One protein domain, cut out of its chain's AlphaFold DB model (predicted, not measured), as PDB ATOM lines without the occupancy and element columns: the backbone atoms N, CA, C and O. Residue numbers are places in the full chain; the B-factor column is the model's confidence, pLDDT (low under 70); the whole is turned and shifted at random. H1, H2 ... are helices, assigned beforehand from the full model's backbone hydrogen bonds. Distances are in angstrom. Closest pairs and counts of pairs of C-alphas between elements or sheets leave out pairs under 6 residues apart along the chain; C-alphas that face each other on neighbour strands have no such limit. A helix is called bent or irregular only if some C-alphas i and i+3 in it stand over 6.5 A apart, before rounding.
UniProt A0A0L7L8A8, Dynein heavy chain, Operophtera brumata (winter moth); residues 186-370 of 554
ATOM      1  N   LYS A 186     -37.730 -29.654  52.214       90.69
ATOM      2  CA  LYS A 186     -38.769 -30.224  53.088       90.69
ATOM      3  C   LYS A 186     -38.222 -31.333  53.993       90.69
ATOM      4  O   LYS A 186     -38.800 -31.589  55.043       90.69
ATOM      5  N   ILE A 187     -37.132 -31.992  53.589       91.12
ATOM      6  CA  ILE A 187     -36.423 -32.992  54.403       91.12
ATOM      7  C   ILE A 187     -35.505 -32.282  55.400       91.12
ATOM      8  O   ILE A 187     -35.497 -32.609  56.585       91.12
ATOM      9  N   ASN A 188     -34.734 -31.301  54.926       90.00
ATOM     10  CA  ASN A 188     -33.869 -30.485  55.767       90.00
ATOM     11  C   ASN A 188     -33.761 -29.060  55.196       90.00
ATOM     12  O   ASN A 188     -33.330 -28.921  54.048       90.00
ATOM     13  N   PRO A 189     -34.048 -28.001  55.979       91.12
ATOM     14  CA  PRO A 189     -33.968 -26.618  55.508       91.12
ATOM     15  C   PRO A 189     -32.602 -26.190  54.952       91.12
ATOM     16  O   PRO A 189     -32.541 -25.231  54.193       91.12
ATOM     17  N   MET A 190     -31.511 -26.896  55.274       91.12
ATOM     18  CA  MET A 190     -30.183 -26.634  54.697       91.12
ATOM     19  C   MET A 190     -30.087 -26.980  53.198       91.12
ATOM     20  O   MET A 190     -29.157 -26.541  52.520       91.12
ATOM     21  N   TYR A 191     -31.018 -27.776  52.667       93.19
ATOM     22  CA  TYR A 191     -31.004 -28.287  51.292       93.19
ATOM     23  C   TYR A 191     -31.677 -27.329  50.303       93.19
ATOM     24  O   TYR A 191     -32.588 -27.711  49.575       93.19
ATOM     25  N   GLN A 192     -31.218 -26.079  50.269       91.25
ATOM     26  CA  GLN A 192     -31.704 -25.051  49.338       91.25
ATOM     27  C   GLN A 192     -30.742 -24.900  48.170       91.25
ATOM     28  O   GLN A 192     -29.549 -24.733  48.403       91.25
ATOM     29  N   PHE A 193     -31.211 -24.913  46.923       89.62
ATOM     30  CA  PHE A 193     -30.349 -24.838  45.737       89.62
ATOM     31  C   PHE A 193     -30.858 -23.797  44.743       89.62
ATOM     32  O   PHE A 193     -32.026 -23.804  44.370       89.62
ATOM     33  N   SER A 194     -29.964 -22.934  44.252       87.38
ATOM     34  CA  SER A 194     -30.334 -21.947  43.239       87.38
ATOM     35  C   SER A 194     -30.392 -22.544  41.836       87.38
ATOM     36  O   SER A 194     -29.596 -23.411  41.458       87.38
ATOM     37  N   LEU A 195     -31.279 -21.985  41.006       88.19
ATOM     38  CA  LEU A 195     -31.320 -22.280  39.574       88.19
ATOM     39  C   LEU A 195     -30.001 -21.913  38.873       88.19
ATOM     40  O   LEU A 195     -29.588 -22.591  37.933       88.19
ATOM     41  N   LYS A 196     -29.314 -20.864  39.345       85.31
ATOM     42  CA  LYS A 196     -28.011 -20.442  38.819       85.31
ATOM     43  C   LYS A 196     -26.965 -21.545  38.987       85.31
ATOM     44  O   LYS A 196     -26.328 -21.914  38.005       85.31
ATOM     45  N   ALA A 197     -26.827 -22.104  40.193       85.19
ATOM     46  CA  ALA A 197     -25.887 -23.193  40.448       85.19
ATOM     47  C   ALA A 197     -26.276 -24.470  39.684       85.19
ATOM     48  O   ALA A 197     -25.425 -25.092  39.051       85.19
ATOM     49  N   TYR A 198     -27.571 -24.802  39.654       91.69
ATOM     50  CA  TYR A 198     -28.086 -25.919  38.861       91.69
ATOM     51  C   TYR A 198     -27.734 -25.787  37.368       91.69
ATOM     52  O   TYR A 198     -27.280 -26.744  36.747       91.69
ATOM     53  N   SER A 199     -27.880 -24.587  36.798       90.81
ATOM     54  CA  SER A 199     -27.604 -24.323  35.379       90.81
ATOM     55  C   SER A 199     -26.138 -24.550  35.004       90.81
ATOM     56  O   SER A 199     -25.856 -24.959  33.880       90.81
ATOM     57  N   VAL A 200     -25.201 -24.299  35.925       88.81
ATOM     58  CA  VAL A 200     -23.770 -24.575  35.710       88.81
ATOM     59  C   VAL A 200     -23.530 -26.082  35.626       88.81
ATOM     60  O   VAL A 200     -22.968 -26.554  34.640       88.81
ATOM     61  N   VAL A 201     -24.039 -26.838  36.603       90.50
ATOM     62  CA  VAL A 201     -23.930 -28.309  36.644       90.50
ATOM     63  C   VAL A 201     -24.568 -28.935  35.407       90.50
ATOM     64  O   VAL A 201     -24.005 -29.842  34.800       90.50
ATOM     65  N   PHE A 202     -25.727 -28.422  34.998       95.25
ATOM     66  CA  PHE A 202     -26.418 -28.861  33.794       95.25
ATOM     67  C   PHE A 202     -25.570 -28.648  32.532       95.25
ATOM     68  O   PHE A 202     -25.402 -29.580  31.752       95.25
ATOM     69  N   LYS A 203     -24.979 -27.461  32.347       94.00
ATOM     70  CA  LYS A 203     -24.115 -27.162  31.189       94.00
ATOM     71  C   LYS A 203     -22.874 -28.046  31.144       94.00
ATOM     72  O   LYS A 203     -22.519 -28.542  30.078       94.00
ATOM     73  N   GLU A 204     -22.241 -28.280  32.289       90.88
ATOM     74  CA  GLU A 204     -21.130 -29.226  32.367       90.88
ATOM     75  C   GLU A 204     -21.565 -30.654  32.039       90.88
ATOM     76  O   GLU A 204     -20.836 -31.362  31.350       90.88
ATOM     77  N   ALA A 205     -22.752 -31.077  32.477       95.12
ATOM     78  CA  ALA A 205     -23.280 -32.396  32.147       95.12
ATOM     79  C   ALA A 205     -23.496 -32.565  30.633       95.12
ATOM     80  O   ALA A 205     -23.137 -33.603  30.080       95.12
ATOM     81  N   LEU A 206     -24.004 -31.536  29.942       96.31
ATOM     82  CA  LEU A 206     -24.119 -31.551  28.476       96.31
ATOM     83  C   LEU A 206     -22.748 -31.723  27.805       96.31
ATOM     84  O   LEU A 206     -22.601 -32.544  26.899       96.31
ATOM     85  N   ALA A 207     -21.737 -30.995  28.289       94.06
ATOM     86  CA  ALA A 207     -20.377 -31.052  27.755       94.06
ATOM     87  C   ALA A 207     -19.673 -32.395  28.026       94.06
ATOM     88  O   ALA A 207     -18.878 -32.845  27.205       94.06
ATOM     89  N   ARG A 208     -19.955 -33.041  29.165       93.19
ATOM     90  CA  ARG A 208     -19.372 -34.340  29.551       93.19
ATOM     91  C   ARG A 208     -20.095 -35.544  28.950       93.19
ATOM     92  O   ARG A 208     -19.566 -36.649  29.013       93.19
ATOM     93  N   ALA A 209     -21.317 -35.374  28.449       95.81
ATOM     94  CA  ALA A 209     -22.101 -36.476  27.908       95.81
ATOM     95  C   ALA A 209     -21.385 -37.135  26.721       95.81
ATOM     96  O   ALA A 209     -20.933 -36.447  25.804       95.81
ATOM     97  N   GLU A 210     -21.348 -38.468  26.696       94.69
ATOM     98  CA  GLU A 210     -20.639 -39.217  25.657       94.69
ATOM     99  C   GLU A 210     -21.264 -39.012  24.266       94.69
ATOM    100  O   GLU A 210     -22.498 -39.039  24.129       94.69
ATOM    101  N   PRO A 211     -20.446 -38.796  23.221       93.31
ATOM    102  CA  PRO A 211     -20.942 -38.706  21.854       93.31
ATOM    103  C   PRO A 211     -21.554 -40.045  21.417       93.31
ATOM    104  O   PRO A 211     -21.138 -41.109  21.867       93.31
ATOM    105  N   ALA A 212     -22.536 -39.988  20.521       94.75
ATOM    106  CA  ALA A 212     -23.179 -41.165  19.944       94.75
ATOM    107  C   ALA A 212     -23.384 -40.968  18.438       94.75
ATOM    108  O   ALA A 212     -23.430 -39.834  17.961       94.75
ATOM    109  N   GLU A 213     -23.494 -42.074  17.699       90.75
ATOM    110  CA  GLU A 213     -23.639 -42.057  16.236       90.75
ATOM    111  C   GLU A 213     -25.035 -41.617  15.783       90.75
ATOM    112  O   GLU A 213     -25.178 -40.972  14.743       90.75
ATOM    113  N   ASP A 214     -26.063 -41.946  16.564       94.38
ATOM    114  CA  ASP A 214     -27.447 -41.599  16.286       94.38
ATOM    115  C   ASP A 214     -28.037 -40.658  17.346       94.38
ATOM    116  O   ASP A 214     -27.534 -40.487  18.461       94.38
ATOM    117  N   LEU A 215     -29.139 -40.007  16.976       92.12
ATOM    118  CA  LEU A 215     -29.801 -39.035  17.842       92.12
ATOM    119  C   LEU A 215     -30.383 -39.687  19.100       92.12
ATOM    120  O   LEU A 215     -30.343 -39.089  20.171       92.12
ATOM    121  N   GLU A 216     -30.918 -40.902  18.982       94.81
ATOM    122  CA  GLU A 216     -31.522 -41.611  20.111       94.81
ATOM    123  C   GLU A 216     -30.465 -42.010  21.147       94.81
ATOM    124  O   GLU A 216     -30.631 -41.735  22.338       94.81
ATOM    125  N   GLY A 217     -29.344 -42.582  20.696       96.06
ATOM    126  CA  GLY A 217     -28.186 -42.859  21.536       96.06
ATOM    127  C   GLY A 217     -27.644 -41.584  22.170       96.06
ATOM    128  O   GLY A 217     -27.386 -41.570  23.374       96.06
ATOM    129  N   ARG A 218     -27.574 -40.478  21.416       95.75
ATOM    130  CA  ARG A 218     -27.104 -39.193  21.954       95.75
ATOM    131  C   ARG A 218     -28.021 -38.667  23.053       95.75
ATOM    132  O   ARG A 218     -27.536 -38.272  24.111       95.75
ATOM    133  N   VAL A 219     -29.340 -38.701  22.847       96.25
ATOM    134  CA  VAL A 219     -30.323 -38.307  23.869       96.25
ATOM    135  C   VAL A 219     -30.200 -39.196  25.107       96.25
ATOM    136  O   VAL A 219     -30.255 -38.683  26.222       96.25
ATOM    137  N   LYS A 220     -29.961 -40.504  24.950       95.88
ATOM    138  CA  LYS A 220     -29.726 -41.411  26.081       95.88
ATOM    139  C   LYS A 220     -28.458 -41.050  26.866       95.88
ATOM    140  O   LYS A 220     -28.519 -41.000  28.094       95.88
ATOM    141  N   SER A 221     -27.352 -40.740  26.188       96.81
ATOM    142  CA  SER A 221     -26.111 -40.278  26.831       96.81
ATOM    143  C   SER A 221     -26.306 -38.954  27.574       96.81
ATOM    144  O   SER A 221     -25.810 -38.791  28.689       96.81
ATOM    145  N   LEU A 222     -27.070 -38.020  26.996       97.44
ATOM    146  CA  LEU A 222     -27.439 -36.762  27.651       97.44
ATOM    147  C   LEU A 222     -28.260 -37.016  28.918       97.44
ATOM    148  O   LEU A 222     -27.922 -36.497  29.979       97.44
ATOM    149  N   LEU A 223     -29.306 -37.843  28.834       96.69
ATOM    150  CA  LEU A 223     -30.147 -38.203  29.979       96.69
ATOM    151  C   LEU A 223     -29.322 -38.801  31.121       96.69
ATOM    152  O   LEU A 223     -29.495 -38.404  32.275       96.69
ATOM    153  N   ASP A 224     -28.422 -39.731  30.803       95.81
ATOM    154  CA  ASP A 224     -27.567 -40.388  31.786       95.81
ATOM    155  C   ASP A 224     -26.568 -39.413  32.431       95.81
ATOM    156  O   ASP A 224     -26.445 -39.371  33.659       95.81
ATOM    157  N   SER A 225     -25.913 -38.570  31.627       96.94
ATOM    158  CA  SER A 225     -24.936 -37.596  32.124       96.94
ATOM    159  C   SER A 225     -25.574 -36.494  32.970       96.94
ATOM    160  O   SER A 225     -25.063 -36.177  34.047       96.94
ATOM    161  N   ILE A 226     -26.724 -35.957  32.540       97.50
ATOM    162  CA  ILE A 226     -27.500 -34.959  33.295       97.50
ATOM    163  C   ILE A 226     -27.931 -35.553  34.636       97.50
ATOM    164  O   ILE A 226     -27.685 -34.955  35.683       97.50
ATOM    165  N   THR A 227     -28.536 -36.745  34.615       97.38
ATOM    166  CA  THR A 227     -29.053 -37.388  35.831       97.38
ATOM    167  C   THR A 227     -27.928 -37.667  36.824       97.38
ATOM    168  O   THR A 227     -28.045 -37.314  37.997       97.38
ATOM    169  N   PHE A 228     -26.810 -38.231  36.360       95.56
ATOM    170  CA  PHE A 228     -25.692 -38.570  37.234       95.56
ATOM    171  C   PHE A 228     -24.962 -37.333  37.770       95.56
ATOM    172  O   PHE A 228     -24.651 -37.275  38.959       95.56
ATOM    173  N   SER A 229     -24.732 -36.319  36.933       93.94
ATOM    174  CA  SER A 229     -24.062 -35.078  37.351       93.94
ATOM    175  C   SER A 229     -24.867 -34.330  38.410       93.94
ATOM    176  O   SER A 229     -24.310 -33.928  39.431       93.94
ATOM    177  N   VAL A 230     -26.185 -34.203  38.213       94.75
ATOM    178  CA  VAL A 230     -27.069 -33.581  39.206       94.75
ATOM    179  C   VAL A 230     -27.109 -34.410  40.486       94.75
ATOM    180  O   VAL A 230     -26.988 -33.848  41.570       94.75
ATOM    181  N   PHE A 231     -27.210 -35.738  40.381       94.88
ATOM    182  CA  PHE A 231     -27.194 -36.616  41.548       94.88
ATOM    183  C   PHE A 231     -25.924 -36.430  42.391       94.88
ATOM    184  O   PHE A 231     -26.027 -36.162  43.585       94.88
ATOM    185  N   VAL A 232     -24.737 -36.486  41.779       91.25
ATOM    186  CA  VAL A 232     -23.455 -36.302  42.486       91.25
ATOM    187  C   VAL A 232     -23.358 -34.910  43.113       91.25
ATOM    188  O   VAL A 232     -22.971 -34.787  44.279       91.25
ATOM    189  N   TYR A 233     -23.734 -33.871  42.362       91.12
ATOM    190  CA  TYR A 233     -23.735 -32.491  42.842       91.12
ATOM    191  C   TYR A 233     -24.617 -32.319  44.084       91.12
ATOM    192  O   TYR A 233     -24.176 -31.745  45.081       91.12
ATOM    193  N   THR A 234     -25.840 -32.849  44.045       92.69
ATOM    194  CA  THR A 234     -26.786 -32.759  45.155       92.69
ATOM    195  C   THR A 234     -26.330 -33.600  46.335       92.69
ATOM    196  O   THR A 234     -26.237 -33.079  47.443       92.69
ATOM    197  N   SER A 235     -25.982 -34.872  46.113       90.75
ATOM    198  CA  SER A 235     -25.562 -35.802  47.165       90.75
ATOM    199  C   SER A 235     -24.348 -35.308  47.949       90.75
ATOM    200  O   SER A 235     -24.238 -35.627  49.129       90.75
ATOM    201  N   ARG A 236     -23.467 -34.492  47.354       86.88
ATOM    202  CA  ARG A 236     -22.364 -33.834  48.078       86.88
ATOM    203  C   ARG A 236     -22.842 -32.919  49.213       86.88
ATOM    204  O   ARG A 236     -22.118 -32.764  50.191       86.88
ATOM    205  N   GLY A 237     -24.015 -32.310  49.074       88.75
ATOM    206  CA  GLY A 237     -24.608 -31.414  50.066       88.75
ATOM    207  C   GLY A 237     -25.593 -32.084  51.025       88.75
ATOM    208  O   GLY A 237     -26.127 -31.397  51.892       88.75
ATOM    209  N   LEU A 238     -25.859 -33.388  50.880       91.12
ATOM    210  CA  LEU A 238     -26.811 -34.123  51.720       91.12
ATOM    211  C   LEU A 238     -26.111 -34.880  52.845       91.12
ATOM    212  O   LEU A 238     -24.985 -35.355  52.690       91.12
ATOM    213  N   PHE A 239     -26.806 -35.048  53.966       87.94
ATOM    214  CA  PHE A 239     -26.381 -35.972  55.011       87.94
ATOM    215  C   PHE A 239     -26.493 -37.409  54.513       87.94
ATOM    216  O   PHE A 239     -27.321 -37.722  53.656       87.94
ATOM    217  N   GLU A 240     -25.669 -38.303  55.054       85.25
ATOM    218  CA  GLU A 240     -25.565 -39.681  54.563       85.25
ATOM    219  C   GLU A 240     -26.906 -40.422  54.662       85.25
ATOM    220  O   GLU A 240     -27.292 -41.151  53.749       85.25
ATOM    221  N   ARG A 241     -27.669 -40.150  55.729       86.06
ATOM    222  CA  ARG A 241     -29.017 -40.698  55.946       86.06
ATOM    223  C   ARG A 241     -30.030 -40.294  54.862       86.06
ATOM    224  O   ARG A 241     -30.958 -41.049  54.591       86.06
ATOM    225  N   ASP A 242     -29.840 -39.130  54.240       91.94
ATOM    226  CA  ASP A 242     -30.799 -38.524  53.311       91.94
ATOM    227  C   ASP A 242     -30.461 -38.844  51.839       91.94
ATOM    228  O   ASP A 242     -31.317 -38.737  50.959       91.94
ATOM    229  N   LYS A 243     -29.240 -39.324  51.551       92.44
ATOM    230  CA  LYS A 243     -28.797 -39.667  50.186       92.44
ATOM    231  C   LYS A 243     -29.625 -40.775  49.542       92.44
ATOM    232  O   LYS A 243     -29.993 -40.649  48.377       92.44
ATOM    233  N   LEU A 244     -29.934 -41.844  50.282       93.31
ATOM    234  CA  LEU A 244     -30.748 -42.944  49.754       93.31
ATOM    235  C   LEU A 244     -32.189 -42.492  49.494       93.31
ATOM    236  O   LEU A 244     -32.774 -42.881  48.489       93.31
ATOM    237  N   VAL A 245     -32.745 -41.644  50.366       94.25
ATOM    238  CA  VAL A 245     -34.084 -41.066  50.179       94.25
ATOM    239  C   VAL A 245     -34.121 -40.236  48.899       94.25
ATOM    240  O   VAL A 245     -35.020 -40.414  48.079       94.25
ATOM    241  N   PHE A 246     -33.114 -39.386  48.689       96.00
ATOM    242  CA  PHE A 246     -32.986 -38.598  47.466       96.00
ATOM    243  C   PHE A 246     -32.834 -39.478  46.218       96.00
ATOM    244  O   PHE A 246     -33.562 -39.282  45.248       96.00
ATOM    245  N   LEU A 247     -31.951 -40.483  46.245       96.38
ATOM    246  CA  LEU A 247     -31.769 -41.408  45.123       96.38
ATOM    247  C   LEU A 247     -33.065 -42.161  44.785       96.38
ATOM    248  O   LEU A 247     -33.432 -42.292  43.615       96.38
ATOM    249  N   PHE A 248     -33.776 -42.625  45.812       96.25
ATOM    250  CA  PHE A 248     -35.049 -43.316  45.658       96.25
ATOM    251  C   PHE A 248     -36.124 -42.398  45.067       96.25
ATOM    252  O   PHE A 248     -36.825 -42.801  44.141       96.25
ATOM    253  N   LEU A 249     -36.203 -41.147  45.532       95.81
ATOM    254  CA  LEU A 249     -37.114 -40.134  45.001       95.81
ATOM    255  C   LEU A 249     -36.821 -39.816  43.528       95.81
ATOM    256  O   LEU A 249     -37.745 -39.796  42.717       95.81
ATOM    257  N   VAL A 250     -35.546 -39.619  43.173       97.06
ATOM    258  CA  VAL A 250     -35.110 -39.406  41.784       97.06
ATOM    259  C   VAL A 250     -35.510 -40.593  40.914       97.06
ATOM    260  O   VAL A 250     -36.149 -40.402  39.882       97.06
ATOM    261  N   THR A 251     -35.207 -41.816  41.352       97.44
ATOM    262  CA  THR A 251     -35.555 -43.042  40.619       97.44
ATOM    263  C   THR A 251     -37.065 -43.158  40.410       97.44
ATOM    264  O   THR A 251     -37.515 -43.381  39.287       97.44
ATOM    265  N   LEU A 252     -37.860 -42.969  41.464       96.69
ATOM    266  CA  LEU A 252     -39.317 -43.058  41.388       96.69
ATOM    267  C   LEU A 252     -39.917 -42.013  40.452       96.69
ATOM    268  O   LEU A 252     -40.703 -42.377  39.583       96.69
ATOM    269  N   GLN A 253     -39.549 -40.736  40.594       95.88
ATOM    270  CA  GLN A 253     -40.126 -39.679  39.761       95.88
ATOM    271  C   GLN A 253     -39.744 -39.835  38.287       95.88
ATOM    272  O   GLN A 253     -40.569 -39.604  37.406       95.88
ATOM    273  N   ILE A 254     -38.526 -40.305  38.010       96.50
ATOM    274  CA  ILE A 254     -38.100 -40.690  36.663       96.50
ATOM    275  C   ILE A 254     -39.029 -41.765  36.085       96.50
ATOM    276  O   ILE A 254     -39.528 -41.616  34.970       96.50
ATOM    277  N   LEU A 255     -39.287 -42.833  36.842       96.19
ATOM    278  CA  LEU A 255     -40.145 -43.928  36.391       96.19
ATOM    279  C   LEU A 255     -41.618 -43.503  36.273       96.19
ATOM    280  O   LEU A 255     -42.316 -43.994  35.389       96.19
ATOM    281  N   GLN A 256     -42.088 -42.579  37.115       94.94
ATOM    282  CA  GLN A 256     -43.423 -41.983  37.001       94.94
ATOM    283  C   GLN A 256     -43.570 -41.177  35.708       94.94
ATOM    284  O   GLN A 256     -44.554 -41.361  34.995       94.94
ATOM    285  N   CYS A 257     -42.588 -40.335  35.370       92.62
ATOM    286  CA  CYS A 257     -42.578 -39.599  34.103       92.62
ATOM    287  C   CYS A 257     -42.535 -40.532  32.886       92.62
ATOM    288  O   CYS A 257     -43.156 -40.237  31.870       92.62
ATOM    289  N   ASP A 258     -41.855 -41.674  33.001       92.50
ATOM    290  CA  ASP A 258     -41.828 -42.713  31.966       92.50
ATOM    291  C   ASP A 258     -43.127 -43.556  31.907       92.50
ATOM    292  O   ASP A 258     -43.231 -44.454  31.071       92.50
ATOM    293  N   GLY A 259     -44.098 -43.334  32.804       93.50
ATOM    294  CA  GLY A 259     -45.336 -44.120  32.880       93.50
ATOM    295  C   GLY A 259     -45.147 -45.559  33.382       93.50
ATOM    296  O   GLY A 259     -45.994 -46.414  33.140       93.50
ATOM    297  N   LYS A 260     -44.035 -45.848  34.070       94.19
ATOM    298  CA  LYS A 260     -43.655 -47.189  34.561       94.19
ATOM    299  C   LYS A 260     -44.049 -47.451  36.018       94.19
ATOM    300  O   LYS A 260     -43.660 -48.472  36.581       94.19
ATOM    301  N   VAL A 261     -44.770 -46.523  36.644       94.88
ATOM    302  CA  VAL A 261     -45.192 -46.600  38.049       94.88
ATOM    303  C   VAL A 261     -46.707 -46.550  38.108       94.88
ATOM    304  O   VAL A 261     -47.309 -45.562  37.693       94.88
ATOM    305  N   ASP A 262     -47.313 -47.597  38.660       94.81
ATOM    306  CA  ASP A 262     -48.735 -47.585  38.975       94.81
ATOM    307  C   ASP A 262     -48.989 -46.772  40.255       94.81
ATOM    308  O   ASP A 262     -48.296 -46.912  41.269       94.81
ATOM    309  N   ALA A 263     -49.989 -45.893  40.208       94.19
ATOM    310  CA  ALA A 263     -50.291 -44.989  41.312       94.19
ATOM    311  C   ALA A 263     -50.814 -45.722  42.558       94.19
ATOM    312  O   ALA A 263     -50.544 -45.274  43.670       94.19
ATOM    313  N   ARG A 264     -51.536 -46.841  42.398       94.50
ATOM    314  CA  ARG A 264     -52.059 -47.640  43.517       94.50
ATOM    315  C   ARG A 264     -50.941 -48.438  44.179       94.50
ATOM    316  O   ARG A 264     -50.890 -48.497  45.404       94.50
ATOM    317  N   GLU A 265     -50.029 -48.998  43.380       95.44
ATOM    318  CA  GLU A 265     -48.829 -49.679  43.887       95.44
ATOM    319  C   GLU A 265     -47.957 -48.719  44.710       95.44
ATOM    320  O   GLU A 265     -47.549 -49.036  45.830       95.44
ATOM    321  N   LEU A 266     -47.722 -47.508  44.191       95.31
ATOM    322  CA  LEU A 266     -46.959 -46.486  44.905       95.31
ATOM    323  C   LEU A 266     -47.673 -46.009  46.179       95.31
ATOM    324  O   LEU A 266     -47.027 -45.853  47.216       95.31
ATOM    325  N   ASP A 267     -48.990 -45.790  46.125       95.19
ATOM    326  CA  ASP A 267     -49.780 -45.381  47.291       95.19
ATOM    327  C   ASP A 267     -49.682 -46.412  48.420       95.19
ATOM    328  O   ASP A 267     -49.455 -46.050  49.577       95.19
ATOM    329  N   PHE A 268     -49.750 -47.702  48.077       95.75
ATOM    330  CA  PHE A 268     -49.528 -48.782  49.032       95.75
ATOM    331  C   PHE A 268     -48.112 -48.770  49.604       95.75
ATOM    332  O   PHE A 268     -47.958 -48.875  50.819       95.75
ATOM    333  N   LEU A 269     -47.081 -48.617  48.771       95.50
ATOM    334  CA  LEU A 269     -45.697 -48.601  49.249       95.50
ATOM    335  C   LEU A 269     -45.457 -47.480  50.275       95.50
ATOM    336  O   LEU A 269     -44.773 -47.701  51.276       95.50
ATOM    337  N   LEU A 270     -46.028 -46.294  50.031       93.75
ATOM    338  CA  LEU A 270     -45.820 -45.103  50.857       93.75
ATOM    339  C   LEU A 270     -46.714 -45.063  52.101       93.75
ATOM    340  O   LEU A 270     -46.221 -44.792  53.195       93.75
ATOM    341  N   LYS A 271     -48.019 -45.317  51.956       94.62
ATOM    342  CA  LYS A 271     -48.978 -45.237  53.072       94.62
ATOM    343  C   LYS A 271     -49.069 -46.529  53.868       94.62
ATOM    344  O   LYS A 271     -49.373 -46.485  55.055       94.62
ATOM    345  N   TYR A 272     -48.828 -47.660  53.207       94.75
ATOM    346  CA  TYR A 272     -48.896 -49.004  53.774       94.75
ATOM    347  C   TYR A 272     -50.197 -49.257  54.554       94.75
ATOM    348  O   TYR A 272     -50.196 -49.621  55.729       94.75
ATOM    349  N   ALA A 273     -51.336 -49.026  53.893       91.31
ATOM    350  CA  ALA A 273     -52.649 -49.302  54.464       91.31
ATOM    351  C   ALA A 273     -52.897 -50.820  54.509       91.31
ATOM    352  O   ALA A 273     -53.065 -51.462  53.472       91.31
ATOM    353  N   VAL A 274     -52.910 -51.388  55.715       92.81
ATOM    354  CA  VAL A 274     -53.065 -52.833  55.945       92.81
ATOM    355  C   VAL A 274     -54.515 -53.222  56.226       92.81
ATOM    356  O   VAL A 274     -55.280 -52.454  56.810       92.81
ATOM    357  N   ALA A 275     -54.893 -54.443  55.846       92.31
ATOM    358  CA  ALA A 275     -56.149 -55.039  56.284       92.31
ATOM    359  C   ALA A 275     -56.057 -55.477  57.763       92.31
ATOM    360  O   ALA A 275     -55.008 -55.974  58.177       92.31
ATOM    361  N   PRO A 276     -57.128 -55.338  58.566       92.19
ATOM    362  CA  PRO A 276     -57.145 -55.751  59.970       92.19
ATOM    363  C   PRO A 276     -57.353 -57.271  60.108       92.19
ATOM    364  O   PRO A 276     -58.305 -57.721  60.738       92.19
ATOM    365  N   GLU A 277     -56.470 -58.059  59.496       92.75
ATOM    366  CA  GLU A 277     -56.528 -59.524  59.482       92.75
ATOM    367  C   GLU A 277     -55.473 -60.134  60.410       92.75
ATOM    368  O   GLU A 277     -54.358 -59.622  60.550       92.75
ATOM    369  N   VAL A 278     -55.817 -61.256  61.044       94.00
ATOM    370  CA  VAL A 278     -54.883 -62.005  61.896       94.00
ATOM    371  C   VAL A 278     -54.035 -62.919  61.020       94.00
ATOM    372  O   VAL A 278     -54.557 -63.613  60.152       94.00
ATOM    373  N   SER A 279     -52.723 -62.928  61.256       95.06
ATOM    374  CA  SER A 279     -51.815 -63.808  60.528       95.06
ATOM    375  C   SER A 279     -52.114 -65.278  60.851       95.06
ATOM    376  O   SER A 279     -52.082 -65.653  62.027       95.06
ATOM    377  N   PRO A 280     -52.337 -66.142  59.844       93.94
ATOM    378  CA  PRO A 280     -52.436 -67.583  60.052       93.94
ATOM    379  C   PRO A 280     -51.056 -68.227  60.279       93.94
ATOM    380  O   PRO A 280     -50.972 -69.414  60.595       93.94
ATOM    381  N   PHE A 281     -49.967 -67.461  60.130       94.00
ATOM    382  CA  PHE A 281     -48.597 -67.954  60.198       94.00
ATOM    383  C   PHE A 281     -47.816 -67.336  61.363       94.00
ATOM    384  O   PHE A 281     -47.747 -66.112  61.466       94.00
ATOM    385  N   PRO A 282     -47.129 -68.144  62.191       91.75
ATOM    386  CA  PRO A 282     -46.382 -67.634  63.342       91.75
ATOM    387  C   PRO A 282     -45.134 -66.821  62.959       91.75
ATOM    388  O   PRO A 282     -44.632 -66.061  63.777       91.75
ATOM    389  N   TRP A 283     -44.626 -66.979  61.731       93.06
ATOM    390  CA  TRP A 283     -43.463 -66.246  61.213       93.06
ATOM    391  C   TRP A 283     -43.830 -64.890  60.584       93.06
ATOM    392  O   TRP A 283     -42.939 -64.116  60.246       93.06
ATOM    393  N   LEU A 284     -45.126 -64.576  60.454       93.75
ATOM    394  CA  LEU A 284     -45.610 -63.275  59.994       93.75
ATOM    395  C   LEU A 284     -46.361 -62.552  61.105       93.75
ATOM    396  O   LEU A 284     -47.217 -63.121  61.781       93.75
ATOM    397  N   SER A 285     -46.093 -61.256  61.236       94.75
ATOM    398  CA  SER A 285     -46.914 -60.386  62.076       94.75
ATOM    399  C   SER A 285     -48.295 -60.161  61.445       94.75
ATOM    400  O   SER A 285     -48.438 -60.197  60.221       94.75
ATOM    401  N   ASN A 286     -49.303 -59.831  62.259       95.56
ATOM    402  CA  ASN A 286     -50.623 -59.423  61.753       95.56
ATOM    403  C   ASN A 286     -50.520 -58.222  60.795       95.56
ATOM    404  O   ASN A 286     -51.236 -58.154  59.808       95.56
ATOM    405  N   ASN A 287     -49.581 -57.302  61.042       95.31
ATOM    406  CA  ASN A 287     -49.338 -56.149  60.173       95.31
ATOM    407  C   ASN A 287     -48.751 -56.549  58.804       95.31
ATOM    408  O   ASN A 287     -49.105 -55.978  57.775       95.31
ATOM    409  N   SER A 288     -47.864 -57.544  58.778       95.75
ATOM    410  CA  SER A 288     -47.306 -58.106  57.542       95.75
ATOM    411  C   SER A 288     -48.372 -58.847  56.739       95.75
ATOM    412  O   SER A 288     -48.530 -58.609  55.543       95.75
ATOM    413  N   TRP A 289     -49.155 -59.699  57.408       97.00
ATOM    414  CA  TRP A 289     -50.249 -60.431  56.771       97.00
ATOM    415  C   TRP A 289     -51.350 -59.499  56.265       97.00
ATOM    416  O   TRP A 289     -51.766 -59.602  55.116       97.00
ATOM    417  N   GLY A 290     -51.746 -58.505  57.061       97.00
ATOM    418  CA  GLY A 290     -52.674 -57.461  56.640       97.00
ATOM    419  C   GLY A 290     -52.202 -56.698  55.398       97.00
ATOM    420  O   GLY A 290     -53.022 -56.346  54.549       97.00
ATOM    421  N   GLY A 291     -50.890 -56.480  55.255       96.94
ATOM    422  CA  GLY A 291     -50.281 -55.921  54.045       96.94
ATOM    423  C   GLY A 291     -50.374 -56.855  52.836       96.94
ATOM    424  O   GLY A 291     -50.737 -56.408  51.752       96.94
ATOM    425  N   ILE A 292     -50.127 -58.155  53.021       97.19
ATOM    426  CA  ILE A 292     -50.297 -59.181  51.974       97.19
ATOM    427  C   ILE A 292     -51.752 -59.250  51.502       97.19
ATOM    428  O   ILE A 292     -52.007 -59.260  50.299       97.19
ATOM    429  N   ILE A 293     -52.715 -59.255  52.428       97.19
ATOM    430  CA  ILE A 293     -54.145 -59.274  52.098       97.19
ATOM    431  C   ILE A 293     -54.549 -57.996  51.358       97.19
ATOM    432  O   ILE A 293     -55.308 -58.054  50.393       97.19
ATOM    433  N   ALA A 294     -54.040 -56.834  51.780       95.81
ATOM    434  CA  ALA A 294     -54.284 -55.574  51.082       95.81
ATOM    435  C   ALA A 294     -53.709 -55.588  49.655       95.81
ATOM    436  O   ALA A 294     -54.411 -55.197  48.723       95.81
ATOM    437  N   LEU A 295     -52.483 -56.096  49.471       95.88
ATOM    438  CA  LEU A 295     -51.884 -56.281  48.148       95.88
ATOM    439  C   LEU A 295     -52.706 -57.227  47.283       95.88
ATOM    440  O   LEU A 295     -52.978 -56.899  46.136       95.88
ATOM    441  N   SER A 296     -53.164 -58.350  47.840       95.88
ATOM    442  CA  SER A 296     -53.890 -59.396  47.104       95.88
ATOM    443  C   SER A 296     -55.195 -58.912  46.460       95.88
ATOM    444  O   SER A 296     -55.730 -59.576  45.577       95.88
ATOM    445  N   LYS A 297     -55.707 -57.746  46.878       93.25
ATOM    446  CA  LYS A 297     -56.884 -57.084  46.292       93.25
ATOM    447  C   LYS A 297     -56.575 -56.270  45.033       93.25
ATOM    448  O   LYS A 297     -57.496 -55.734  44.424       93.25
ATOM    449  N   MET A 298     -55.305 -56.115  44.677       94.44
ATOM    450  CA  MET A 298     -54.871 -55.422  43.471       94.44
ATOM    451  C   MET A 298     -54.611 -56.431  42.357       94.44
ATOM    452  O   MET A 298     -53.978 -57.456  42.596       94.44
ATOM    453  N   ASP A 299     -55.004 -56.096  41.129       92.69
ATOM    454  CA  ASP A 299     -54.890 -56.973  39.953       92.69
ATOM    455  C   ASP A 299     -53.465 -57.527  39.763       92.69
ATOM    456  O   ASP A 299     -53.260 -58.702  39.462       92.69
ATOM    457  N   ALA A 300     -52.448 -56.697  40.011       93.38
ATOM    458  CA  ALA A 300     -51.049 -57.089  39.893       93.38
ATOM    459  C   ALA A 300     -50.581 -58.092  40.962       93.38
ATOM    460  O   ALA A 300     -49.533 -58.709  40.771       93.38
ATOM    461  N   PHE A 301     -51.308 -58.282  42.063       95.94
ATOM    462  CA  PHE A 301     -50.935 -59.188  43.156       95.94
ATOM    463  C   PHE A 301     -52.050 -60.176  43.508       95.94
ATOM    464  O   PHE A 301     -52.030 -60.758  44.594       95.94
ATOM    465  N   GLU A 302     -52.996 -60.392  42.600       94.69
ATOM    466  CA  GLU A 302     -54.092 -61.324  42.821       94.69
ATOM    467  C   GLU A 302     -53.563 -62.705  43.247       94.69
ATOM    468  O   GLU A 302     -52.630 -63.247  42.647       94.69
ATOM    469  N   ASN A 303     -54.181 -63.278  44.282       94.25
ATOM    470  CA  ASN A 303     -53.847 -64.587  44.852       94.25
ATOM    471  C   ASN A 303     -52.456 -64.689  45.524       94.25
ATOM    472  O   ASN A 303     -51.970 -65.804  45.728       94.25
ATOM    473  N   LEU A 304     -51.804 -63.573  45.891       95.81
ATOM    474  CA  LEU A 304     -50.547 -63.601  46.664       95.81
ATOM    475  C   LEU A 304     -50.711 -64.313  48.014       95.81
ATOM    476  O   LEU A 304     -49.880 -65.134  48.391       95.81
ATOM    477  N   ASP A 305     -51.793 -64.007  48.722       95.56
ATOM    478  CA  ASP A 305     -52.224 -64.672  49.949       95.56
ATOM    479  C   ASP A 305     -52.317 -66.196  49.784       95.56
ATOM    480  O   ASP A 305     -51.663 -66.947  50.515       95.56
ATOM    481  N   LYS A 306     -53.045 -66.655  48.760       95.19
ATOM    482  CA  LYS A 306     -53.235 -68.082  48.466       95.19
ATOM    483  C   LYS A 306     -51.936 -68.773  48.058       95.19
ATOM    484  O   LYS A 306     -51.734 -69.938  48.393       95.19
ATOM    485  N   GLU A 307     -51.042 -68.087  47.349       94.50
ATOM    486  CA  GLU A 307     -49.727 -68.638  47.000       94.50
ATOM    487  C   GLU A 307     -48.856 -68.843  48.251       94.50
ATOM    488  O   GLU A 307     -48.169 -69.861  48.377       94.50
ATOM    489  N   ILE A 308     -48.888 -67.901  49.200       95.25
ATOM    490  CA  ILE A 308     -48.162 -68.036  50.469       95.25
ATOM    491  C   ILE A 308     -48.737 -69.201  51.285       95.25
ATOM    492  O   ILE A 308     -47.966 -69.998  51.822       95.25
ATOM    493  N   GLU A 309     -50.063 -69.363  51.308       94.44
ATOM    494  CA  GLU A 309     -50.740 -70.518  51.914       94.44
ATOM    495  C   GLU A 309     -50.385 -71.848  51.236       94.44
ATOM    496  O   GLU A 309     -50.107 -72.838  51.915       94.44
ATOM    497  N   GLY A 310     -50.327 -71.880  49.903       94.12
ATOM    498  CA  GLY A 310     -49.986 -73.078  49.136       94.12
ATOM    499  C   GLY A 310     -48.516 -73.496  49.263       94.12
ATOM    500  O   GLY A 310     -48.198 -74.684  49.175       94.12
ATOM    501  N   ALA A 311     -47.608 -72.543  49.502       94.69
ATOM    502  CA  ALA A 311     -46.162 -72.767  49.511       94.69
ATOM    503  C   ALA A 311     -45.449 -72.213  50.762       94.69
ATOM    504  O   ALA A 311     -44.318 -71.719  50.665       94.69
ATOM    505  N   VAL A 312     -46.056 -72.367  51.948       95.12
ATOM    506  CA  VAL A 312     -45.593 -71.791  53.233       95.12
ATOM    507  C   VAL A 312     -44.091 -71.951  53.467       95.12
ATOM    508  O   VAL A 312     -43.392 -70.970  53.697       95.12
ATOM    509  N   LYS A 313     -43.550 -73.174  53.356       95.00
ATOM    510  CA  LYS A 313     -42.122 -73.442  53.625       95.00
ATOM    511  C   LYS A 313     -41.183 -72.654  52.706       95.00
ATOM    512  O   LYS A 313     -40.081 -72.300  53.115       95.00
ATOM    513  N   ARG A 314     -41.586 -72.408  51.453       95.56
ATOM    514  CA  ARG A 314     -40.768 -71.693  50.465       95.56
ATOM    515  C   ARG A 314     -40.771 -70.190  50.742       95.56
ATOM    516  O   ARG A 314     -39.706 -69.582  50.709       95.56
ATOM    517  N   TRP A 315     -41.934 -69.622  51.046       95.75
ATOM    518  CA  TRP A 315     -42.072 -68.207  51.400       95.75
ATOM    519  C   TRP A 315     -41.473 -67.877  52.762       95.75
ATOM    520  O   TRP A 315     -40.828 -66.841  52.899       95.75
ATOM    521  N   GLN A 316     -41.591 -68.786  53.728       95.69
ATOM    522  CA  GLN A 316     -40.898 -68.666  55.004       95.69
ATOM    523  C   GLN A 316     -39.380 -68.673  54.791       95.69
ATOM    524  O   GLN A 316     -38.708 -67.759  55.244       95.69
ATOM    525  N   LYS A 317     -38.839 -69.619  54.007       95.56
ATOM    526  CA  LYS A 317     -37.401 -69.641  53.684       95.56
ATOM    527  C   LYS A 317     -36.924 -68.351  53.006       95.56
ATOM    528  O   LYS A 317     -35.821 -67.903  53.289       95.56
ATOM    529  N   TYR A 318     -37.726 -67.783  52.104       95.19
ATOM    530  CA  TYR A 318     -37.425 -66.493  51.481       95.19
ATOM    531  C   TYR A 318     -37.413 -65.366  52.524       95.19
ATOM    532  O   TYR A 318     -36.456 -64.608  52.602       95.19
ATOM    533  N   THR A 319     -38.438 -65.299  53.374       93.56
ATOM    534  CA  THR A 319     -38.586 -64.264  54.411       93.56
ATOM    535  C   THR A 319     -37.490 -64.346  55.475       93.56
ATOM    536  O   THR A 319     -36.971 -63.312  55.890       93.56
ATOM    537  N   ASP A 320     -37.083 -65.555  55.861       93.62
ATOM    538  CA  ASP A 320     -36.006 -65.824  56.824       93.62
ATOM    539  C   ASP A 320     -34.600 -65.620  56.219       93.62
ATOM    540  O   ASP A 320     -33.598 -65.714  56.927       93.62
ATOM    541  N   GLY A 321     -34.508 -65.339  54.913       93.56
ATOM    542  CA  GLY A 321     -33.250 -65.068  54.226       93.56
ATOM    543  C   GLY A 321     -32.498 -63.860  54.797       93.56
ATOM    544  O   GLY A 321     -33.082 -62.923  55.354       93.56
ATOM    545  N   GLU A 322     -31.173 -63.868  54.635       91.19
ATOM    546  CA  GLU A 322     -30.306 -62.773  55.088       91.19
ATOM    547  C   GLU A 322     -30.406 -61.541  54.175       91.19
ATOM    548  O   GLU A 322     -30.435 -60.413  54.667       91.19
ATOM    549  N   ALA A 323     -30.496 -61.760  52.859       93.38
ATOM    550  CA  ALA A 323     -30.590 -60.718  51.834       93.38
ATOM    551  C   ALA A 323     -31.718 -61.012  50.821       93.38
ATOM    552  O   ALA A 323     -31.460 -61.137  49.620       93.38
ATOM    553  N   PRO A 324     -32.980 -61.130  51.279       93.75
ATOM    554  CA  PRO A 324     -34.100 -61.530  50.427       93.75
ATOM    555  C   PRO A 324     -34.356 -60.546  49.278       93.75
ATOM    556  O   PRO A 324     -34.898 -60.926  48.244       93.75
ATOM    557  N   GLU A 325     -33.928 -59.288  49.409       93.94
ATOM    558  CA  GLU A 325     -34.000 -58.287  48.342       93.94
ATOM    559  C   GLU A 325     -33.105 -58.581  47.128       93.94
ATOM    560  O   GLU A 325     -33.313 -57.999  46.064       93.94
ATOM    561  N   ARG A 326     -32.118 -59.475  47.268       93.06
ATOM    562  CA  ARG A 326     -31.262 -59.953  46.168       93.06
ATOM    563  C   ARG A 326     -31.711 -61.301  45.610       93.06
ATOM    564  O   ARG A 326     -31.279 -61.687  44.523       93.06
ATOM    565  N   ASP A 327     -32.594 -61.991  46.320       92.75
ATOM    566  CA  ASP A 327     -33.127 -63.279  45.911       92.75
ATOM    567  C   ASP A 327     -34.334 -63.121  44.980       92.75
ATOM    568  O   ASP A 327     -35.114 -62.168  45.051       92.75
ATOM    569  N   LYS A 328     -34.528 -64.103  44.095       91.81
ATOM    570  CA  LYS A 328     -35.732 -64.161  43.257       91.81
ATOM    571  C   LYS A 328     -36.936 -64.536  44.114       91.81
ATOM    572  O   LYS A 328     -36.867 -65.489  44.892       91.81
ATOM    573  N   LEU A 329     -38.056 -63.846  43.897       94.00
ATOM    574  CA  LEU A 329     -39.318 -64.207  44.534       94.00
ATOM    575  C   LEU A 329     -39.718 -65.661  44.200       94.00
ATOM    576  O   LEU A 329     -39.472 -66.125  43.080       94.00
ATOM    577  N   PRO A 330     -40.348 -66.380  45.146       94.25
ATOM    578  CA  PRO A 330     -40.838 -67.738  44.930       94.25
ATOM    579  C   PRO A 330     -41.821 -67.883  43.755       94.25
ATOM    580  O   PRO A 330     -42.680 -67.037  43.529       94.25
ATOM    581  N   GLY A 331     -41.744 -69.017  43.050       88.62
ATOM    582  CA  GLY A 331     -42.755 -69.412  42.060       88.62
ATOM    583  C   GLY A 331     -42.830 -68.469  40.855       88.62
ATOM    584  O   GLY A 331     -41.804 -68.071  40.293       88.62
ATOM    585  N   ASP A 332     -44.053 -68.126  40.455       86.00
ATOM    586  CA  ASP A 332     -44.321 -67.264  39.296       86.00
ATOM    587  C   ASP A 332     -44.144 -65.765  39.601       86.00
ATOM    588  O   ASP A 332     -44.070 -64.934  38.692       86.00
ATOM    589  N   TRP A 333     -43.940 -65.411  40.874       91.69
ATOM    590  CA  TRP A 333     -43.709 -64.037  41.330       91.69
ATOM    591  C   TRP A 333     -42.329 -63.488  40.950       91.69
ATOM    592  O   TRP A 333     -42.089 -62.285  41.042       91.69
ATOM    593  N   LYS A 334     -41.423 -64.332  40.443       88.69
ATOM    594  CA  LYS A 334     -40.107 -63.922  39.921       88.69
ATOM    595  C   LYS A 334     -40.174 -62.884  38.788       88.69
ATOM    596  O   LYS A 334     -39.204 -62.162  38.586       88.69
ATOM    597  N   ASN A 335     -41.293 -62.813  38.060       89.31
ATOM    598  CA  ASN A 335     -41.478 -61.919  36.909       89.31
ATOM    599  C   ASN A 335     -42.067 -60.546  37.284       89.31
ATOM    600  O   ASN A 335     -42.338 -59.739  36.397       89.31
ATOM    601  N   LYS A 336     -42.300 -60.274  38.574       93.88
ATOM    602  CA  LYS A 336     -42.822 -58.980  39.033       93.88
ATOM    603  C   LYS A 336     -41.845 -57.848  38.744       93.88
ATOM    604  O   LYS A 336     -40.625 -58.043  38.801       93.88
ATOM    605  N   THR A 337     -42.392 -56.667  38.462       94.19
ATOM    606  CA  THR A 337     -41.596 -55.455  38.230       94.19
ATOM    607  C   THR A 337     -40.814 -55.075  39.494       94.19
ATOM    608  O   THR A 337     -41.190 -55.484  40.598       94.19
ATOM    609  N   PRO A 338     -39.742 -54.270  39.385       94.31
ATOM    610  CA  PRO A 338     -38.979 -53.837  40.557       94.31
ATOM    611  C   PRO A 338     -39.845 -53.158  41.636       94.31
ATOM    612  O   PRO A 338     -39.663 -53.425  42.824       94.31
ATOM    613  N   LEU A 339     -40.834 -52.343  41.240       95.38
ATOM    614  CA  LEU A 339     -41.763 -51.684  42.170       95.38
ATOM    615  C   LEU A 339     -42.690 -52.691  42.865       95.38
ATOM    616  O   LEU A 339     -42.899 -52.620  44.077       95.38
ATOM    617  N   GLN A 340     -43.204 -53.671  42.124       96.00
ATOM    618  CA  GLN A 340     -44.038 -54.727  42.692       96.00
ATOM    619  C   GLN A 340     -43.251 -55.590  43.684       96.00
ATOM    620  O   GLN A 340     -43.758 -55.931  44.753       96.00
ATOM    621  N   ARG A 341     -41.982 -55.897  43.379       95.69
ATOM    622  CA  ARG A 341     -41.088 -56.595  44.315       95.69
ATOM    623  C   ARG A 341     -40.860 -55.791  45.595       95.69
ATOM    624  O   ARG A 341     -40.899 -56.374  46.675       95.69
ATOM    625  N   LEU A 342     -40.698 -54.469  45.495       96.50
ATOM    626  CA  LEU A 342     -40.632 -53.583  46.663       96.50
ATOM    627  C   LEU A 342     -41.908 -53.631  47.509       96.50
ATOM    628  O   LEU A 342     -41.813 -53.687  48.732       96.50
ATOM    629  N   CYS A 343     -43.088 -53.641  46.886       97.19
ATOM    630  CA  CYS A 343     -44.360 -53.733  47.607       97.19
ATOM    631  C   CYS A 343     -44.469 -55.046  48.398       97.19
ATOM    632  O   CYS A 343     -44.825 -55.037  49.576       97.19
ATOM    633  N   ILE A 344     -44.089 -56.169  47.780       96.75
ATOM    634  CA  ILE A 344     -44.060 -57.483  48.440       96.75
ATOM    635  C   ILE A 344     -43.030 -57.493  49.579       96.75
ATOM    636  O   ILE A 344     -43.336 -57.935  50.686       96.75
ATOM    637  N   MET A 345     -41.831 -56.949  49.346       96.69
ATOM    638  CA  MET A 345     -40.791 -56.822  50.370       96.69
ATOM    639  C   MET A 345     -41.260 -55.977  51.557       96.69
ATOM    640  O   MET A 345     -41.019 -56.341  52.704       96.69
ATOM    641  N   ARG A 346     -41.986 -54.883  51.300       96.19
ATOM    642  CA  ARG A 346     -42.546 -54.017  52.340       96.19
ATOM    643  C   ARG A 346     -43.502 -54.773  53.260       96.19
ATOM    644  O   ARG A 346     -43.490 -54.512  54.461       96.19
ATOM    645  N   ALA A 347     -44.280 -55.708  52.713       96.00
ATOM    646  CA  ALA A 347     -45.186 -56.543  53.492       96.00
ATOM    647  C   ALA A 347     -44.461 -57.665  54.259       96.00
ATOM    648  O   ALA A 347     -44.781 -57.925  55.418       96.00
ATOM    649  N   LEU A 348     -43.457 -58.303  53.646       95.06
ATOM    650  CA  LEU A 348     -42.752 -59.456  54.226       95.06
ATOM    651  C   LEU A 348     -41.629 -59.080  55.205       95.06
ATOM    652  O   LEU A 348     -41.536 -59.659  56.284       95.06
ATOM    653  N   ARG A 349     -40.766 -58.126  54.838       94.06
ATOM    654  CA  ARG A 349     -39.531 -57.750  55.554       94.06
ATOM    655  C   ARG A 349     -39.336 -56.233  55.536       94.06
ATOM    656  O   ARG A 349     -38.439 -55.690  54.886       94.06
ATOM    657  N   ALA A 350     -40.180 -55.526  56.287       92.69
ATOM    658  CA  ALA A 350     -40.121 -54.067  56.397       92.69
ATOM    659  C   ALA A 350     -38.765 -53.542  56.922       92.69
ATOM    660  O   ALA A 350     -38.383 -52.413  56.612       92.69
ATOM    661  N   ASP A 351     -38.024 -54.358  57.675       93.25
ATOM    662  CA  ASP A 351     -36.676 -54.079  58.178       93.25
ATOM    663  C   ASP A 351     -35.606 -54.024  57.070       93.25
ATOM    664  O   ASP A 351     -34.589 -53.349  57.224       93.25
ATOM    665  N   ARG A 352     -35.834 -54.691  55.929       95.06
ATOM    666  CA  ARG A 352     -34.907 -54.723  54.784       95.06
ATOM    667  C   ARG A 352     -35.157 -53.618  53.762       95.06
ATOM    668  O   ARG A 352     -34.457 -53.557  52.754       95.06
ATOM    669  N   MET A 353     -36.106 -52.714  54.012       95.00
ATOM    670  CA  MET A 353     -36.520 -51.713  53.024       95.00
ATOM    671  C   MET A 353     -35.391 -50.799  52.551       95.00
ATOM    672  O   MET A 353     -35.357 -50.478  51.372       95.00
ATOM    673  N   SER A 354     -34.428 -50.430  53.399       93.25
ATOM    674  CA  SER A 354     -33.280 -49.627  52.949       93.25
ATOM    675  C   SER A 354     -32.434 -50.366  51.902       93.25
ATOM    676  O   SER A 354     -32.047 -49.785  50.889       93.25
ATOM    677  N   TYR A 355     -32.192 -51.665  52.102       94.44
ATOM    678  CA  TYR A 355     -31.460 -52.496  51.143       94.44
ATOM    679  C   TYR A 355     -32.277 -52.729  49.871       94.44
ATOM    680  O   TYR A 355     -31.740 -52.620  48.771       94.44
ATOM    681  N   ALA A 356     -33.579 -52.979  50.013       96.25
ATOM    682  CA  ALA A 356     -34.480 -53.170  48.884       96.25
ATOM    683  C   ALA A 356     -34.618 -51.899  48.031       96.25
ATOM    684  O   ALA A 356     -34.564 -51.980  46.807       96.25
ATOM    685  N   SER A 357     -34.721 -50.720  48.653       96.44
ATOM    686  CA  SER A 357     -34.731 -49.431  47.952       96.44
ATOM    687  C   SER A 357     -33.417 -49.182  47.218       96.44
ATOM    688  O   SER A 357     -33.435 -48.703  46.090       96.44
ATOM    689  N   SER A 358     -32.282 -49.546  47.819       95.25
ATOM    690  CA  SER A 358     -30.974 -49.459  47.162       95.25
ATOM    691  C   SER A 358     -30.890 -50.380  45.938       95.25
ATOM    692  O   SER A 358     -30.569 -49.918  44.845       95.25
ATOM    693  N   ALA A 359     -31.294 -51.648  46.078       95.81
ATOM    694  CA  ALA A 359     -31.352 -52.606  44.973       95.81
ATOM    695  C   ALA A 359     -32.312 -52.154  43.855       95.81
ATOM    696  O   ALA A 359     -32.003 -52.291  42.673       95.81
ATOM    697  N   PHE A 360     -33.448 -51.552  44.214       96.75
ATOM    698  CA  PHE A 360     -34.378 -50.956  43.257       96.75
ATOM    699  C   PHE A 360     -33.745 -49.805  42.467       96.75
ATOM    700  O   PHE A 360     -33.921 -49.728  41.251       96.75
ATOM    701  N   CYS A 361     -32.999 -48.918  43.131       97.25
ATOM    702  CA  CYS A 361     -32.302 -47.823  42.455       97.25
ATOM    703  C   CYS A 361     -31.190 -48.351  41.541       97.25
ATOM    704  O   CYS A 361     -31.064 -47.901  40.404       97.25
ATOM    705  N   GLU A 362     -30.425 -49.337  42.009       95.94
ATOM    706  CA  GLU A 362     -29.371 -50.003  41.242       95.94
ATOM    707  C   GLU A 362     -29.904 -50.645  39.957       95.94
ATOM    708  O   GLU A 362     -29.309 -50.474  38.898       95.94
ATOM    709  N   GLU A 363     -31.033 -51.348  40.024       95.25
ATOM    710  CA  GLU A 363     -31.616 -52.014  38.857       95.25
ATOM    711  C   GLU A 363     -32.151 -51.022  37.811       95.25
ATOM    712  O   GLU A 363     -32.066 -51.286  36.613       95.25
ATOM    713  N   ASN A 364     -32.692 -49.878  38.246       95.50
ATOM    714  CA  ASN A 364     -33.328 -48.910  37.347       95.50
ATOM    715  C   ASN A 364     -32.370 -47.840  36.805       95.50
ATOM    716  O   ASN A 364     -32.515 -47.427  35.655       95.50
ATOM    717  N   LEU A 365     -31.422 -47.363  37.617       94.62
ATOM    718  CA  LEU A 365     -30.476 -46.305  37.237       94.62
ATOM    719  C   LEU A 365     -29.040 -46.815  37.050       94.62
ATOM    720  O   LEU A 365     -28.257 -46.187  36.338       94.62
ATOM    721  N   GLY A 366     -28.687 -47.947  37.657       94.62
ATOM    722  CA  GLY A 366     -27.363 -48.561  37.570       94.62
ATOM    723  C   GLY A 366     -26.550 -48.481  38.863       94.62
ATOM    724  O   GLY A 366     -26.770 -47.638  39.736       94.62
ATOM    725  N   THR A 367     -25.539 -49.346  38.951       93.19
ATOM    726  CA  THR A 367     -24.639 -49.509  40.110       93.19
ATOM    727  C   THR A 367     -23.934 -48.222  40.521       93.19
ATOM    728  O   THR A 367     -23.818 -47.928  41.712       93.19
ATOM    729  N   LYS A 368     -23.547 -47.395  39.543       93.31
ATOM    730  CA  LYS A 368     -22.832 -46.135  39.774       93.31
ATOM    731  C   LYS A 368     -23.552 -45.171  40.720       93.31
ATOM    732  O   LYS A 368     -22.886 -44.355  41.341       93.31
ATOM    733  N   TYR A 369     -24.881 -45.245  40.837       93.38
ATOM    734  CA  TYR A 369     -25.652 -44.375  41.729       93.38
ATOM    735  C   TYR A 369     -25.587 -44.823  43.190       93.38
ATOM    736  O   TYR A 369     -25.526 -43.988  44.087       93.38
ATOM    737  N   VAL A 370     -25.566 -46.134  43.432       89.19
ATOM    738  CA  VAL A 370     -25.477 -46.702  44.784       89.19
ATOM    739  C   VAL A 370     -24.040 -46.654  45.308       89.19
ATOM    740  O   VAL A 370     -23.816 -46.466  46.500       89.19
TER     741      VAL A 370
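AT A GLANCE: This is residues 186 to 370 of the 554 residues of the protein "Dynein heavy chain" of Operophtera brumata (winter moth) (UniProt A0A0L7L8A8). Two long helices, H2 with H1 packed on it, make a wing at one end of the domain, and H3 folds back from H2 to join this wing to a body built round the hairpin of H9 and H10. In that body H3 and the short H11 pack on H10, H4 and H5 pack on H9, and H6 and H7 lie at the far end, with the small H8 near H9. The printed part has 185 residues with eleven named helices, H1 to H11 in order along the chain, and no named strand: its class is all helix, with 124 residues in the named helices. It is only just loose, close to compact, with a radius of gyration of the C-alphas of 19.4 A and spans of 58 by 42 by 29 A.

IN THESE COORDINATES: Find C-alpha 215 at (-29.801, -39.035, 17.842); from there H2, the longest helix by residues, runs 29.8 A to C-alpha 235 at (-25.562, -35.802, 47.165). Before it look for H1, residues 195 to 208, 19.7 A long. After it come H3, residues 240 to 257, 26.6 A, and H4, residues 263 to 271, 11.8 A. Read on to H5, residues 286 to 296, 15.0 A; H6, residues 304 to 310; and H7, residues 312 to 319. Then follow H8, residues 331 to 335; H9, residues 338 to 348, 15.3 A; and H10, residues 350 to 365, 22.8 A, with a kink of 28 degrees near residue 357. H11, residues 367 to 370, ends at C-alpha 370, (-25.477, -46.702, 44.784). H10 is irregular, with C-alphas 351 and 354 7.7 A apart; H3 is only just irregular, with C-alphas 241 and 244 6.8 A apart, and so is H8, with C-alphas 332 and 335 6.51 A apart.

HOW THE PARTS SIT: Start at H2: it touches H1 at a steep tilt of 47 degrees, opposite ways, the closest C-alphas being those of Ala 205 and Ile 226, 5.1 A apart. H2 and H3 form a helical hairpin at a shallow tilt of 28 degrees; they only just touch, with 3 pairs of C-alphas within 8 A, the closest those of Ser 235 and Lys 243 at 5.9 A. With residues 244 to 251 alone H3 touches H10, closest at the C-alphas of Thr 251 and Cys 361, 6.1 A, at a steep tilt of 56 degrees. H10 touches H11, closest at the C-alphas of Glu 362 and Val 370, 6.2 A. H9 and H10, each touching three helices, are the hub and a helical hairpin, at a shallow tilt of 6 degrees; their closest C-alphas, of Pro 338 and Phe 360, are 6.1 A apart. H9 touches H5, closest at the C-alphas of Ser 288 and Ala 347, 4.8 A, and H4, closest at those of Leu 269 and Cys 343, 5.6 A. Farther out, H5 touches H6, closest at the C-alphas of Ser 296 and Leu 304, 5.4 A. H7 is close to H6 but not clearly touching, the closest C-alphas being those of Ile 308 and Trp 315, 6.2 A apart; H8 and H9 are near each other. H1 and H9 are apart. Every O i to N i+4 pair is within hydrogen-bond range in H1, H2, H4, H5, H6, H7 and H9, against 12 of 14 in H3, 10 of 12 in H10 and 0 of 1 in H8, where 0 of 2 O i to N i+3 pairs are in range; H11 is too short for an i+4 pair.

THE WHOLE: Look for the two C-alphas farthest apart at Glu 213 and Val 278, 58.8 A. The printed part has no cut. The links H4 to H5 and H7 to H8 are long, and the first of them, residues 272 to 285, has no named element. The mean pLDDT of the printed part is 93.9, and no printed residue of this model is under 70.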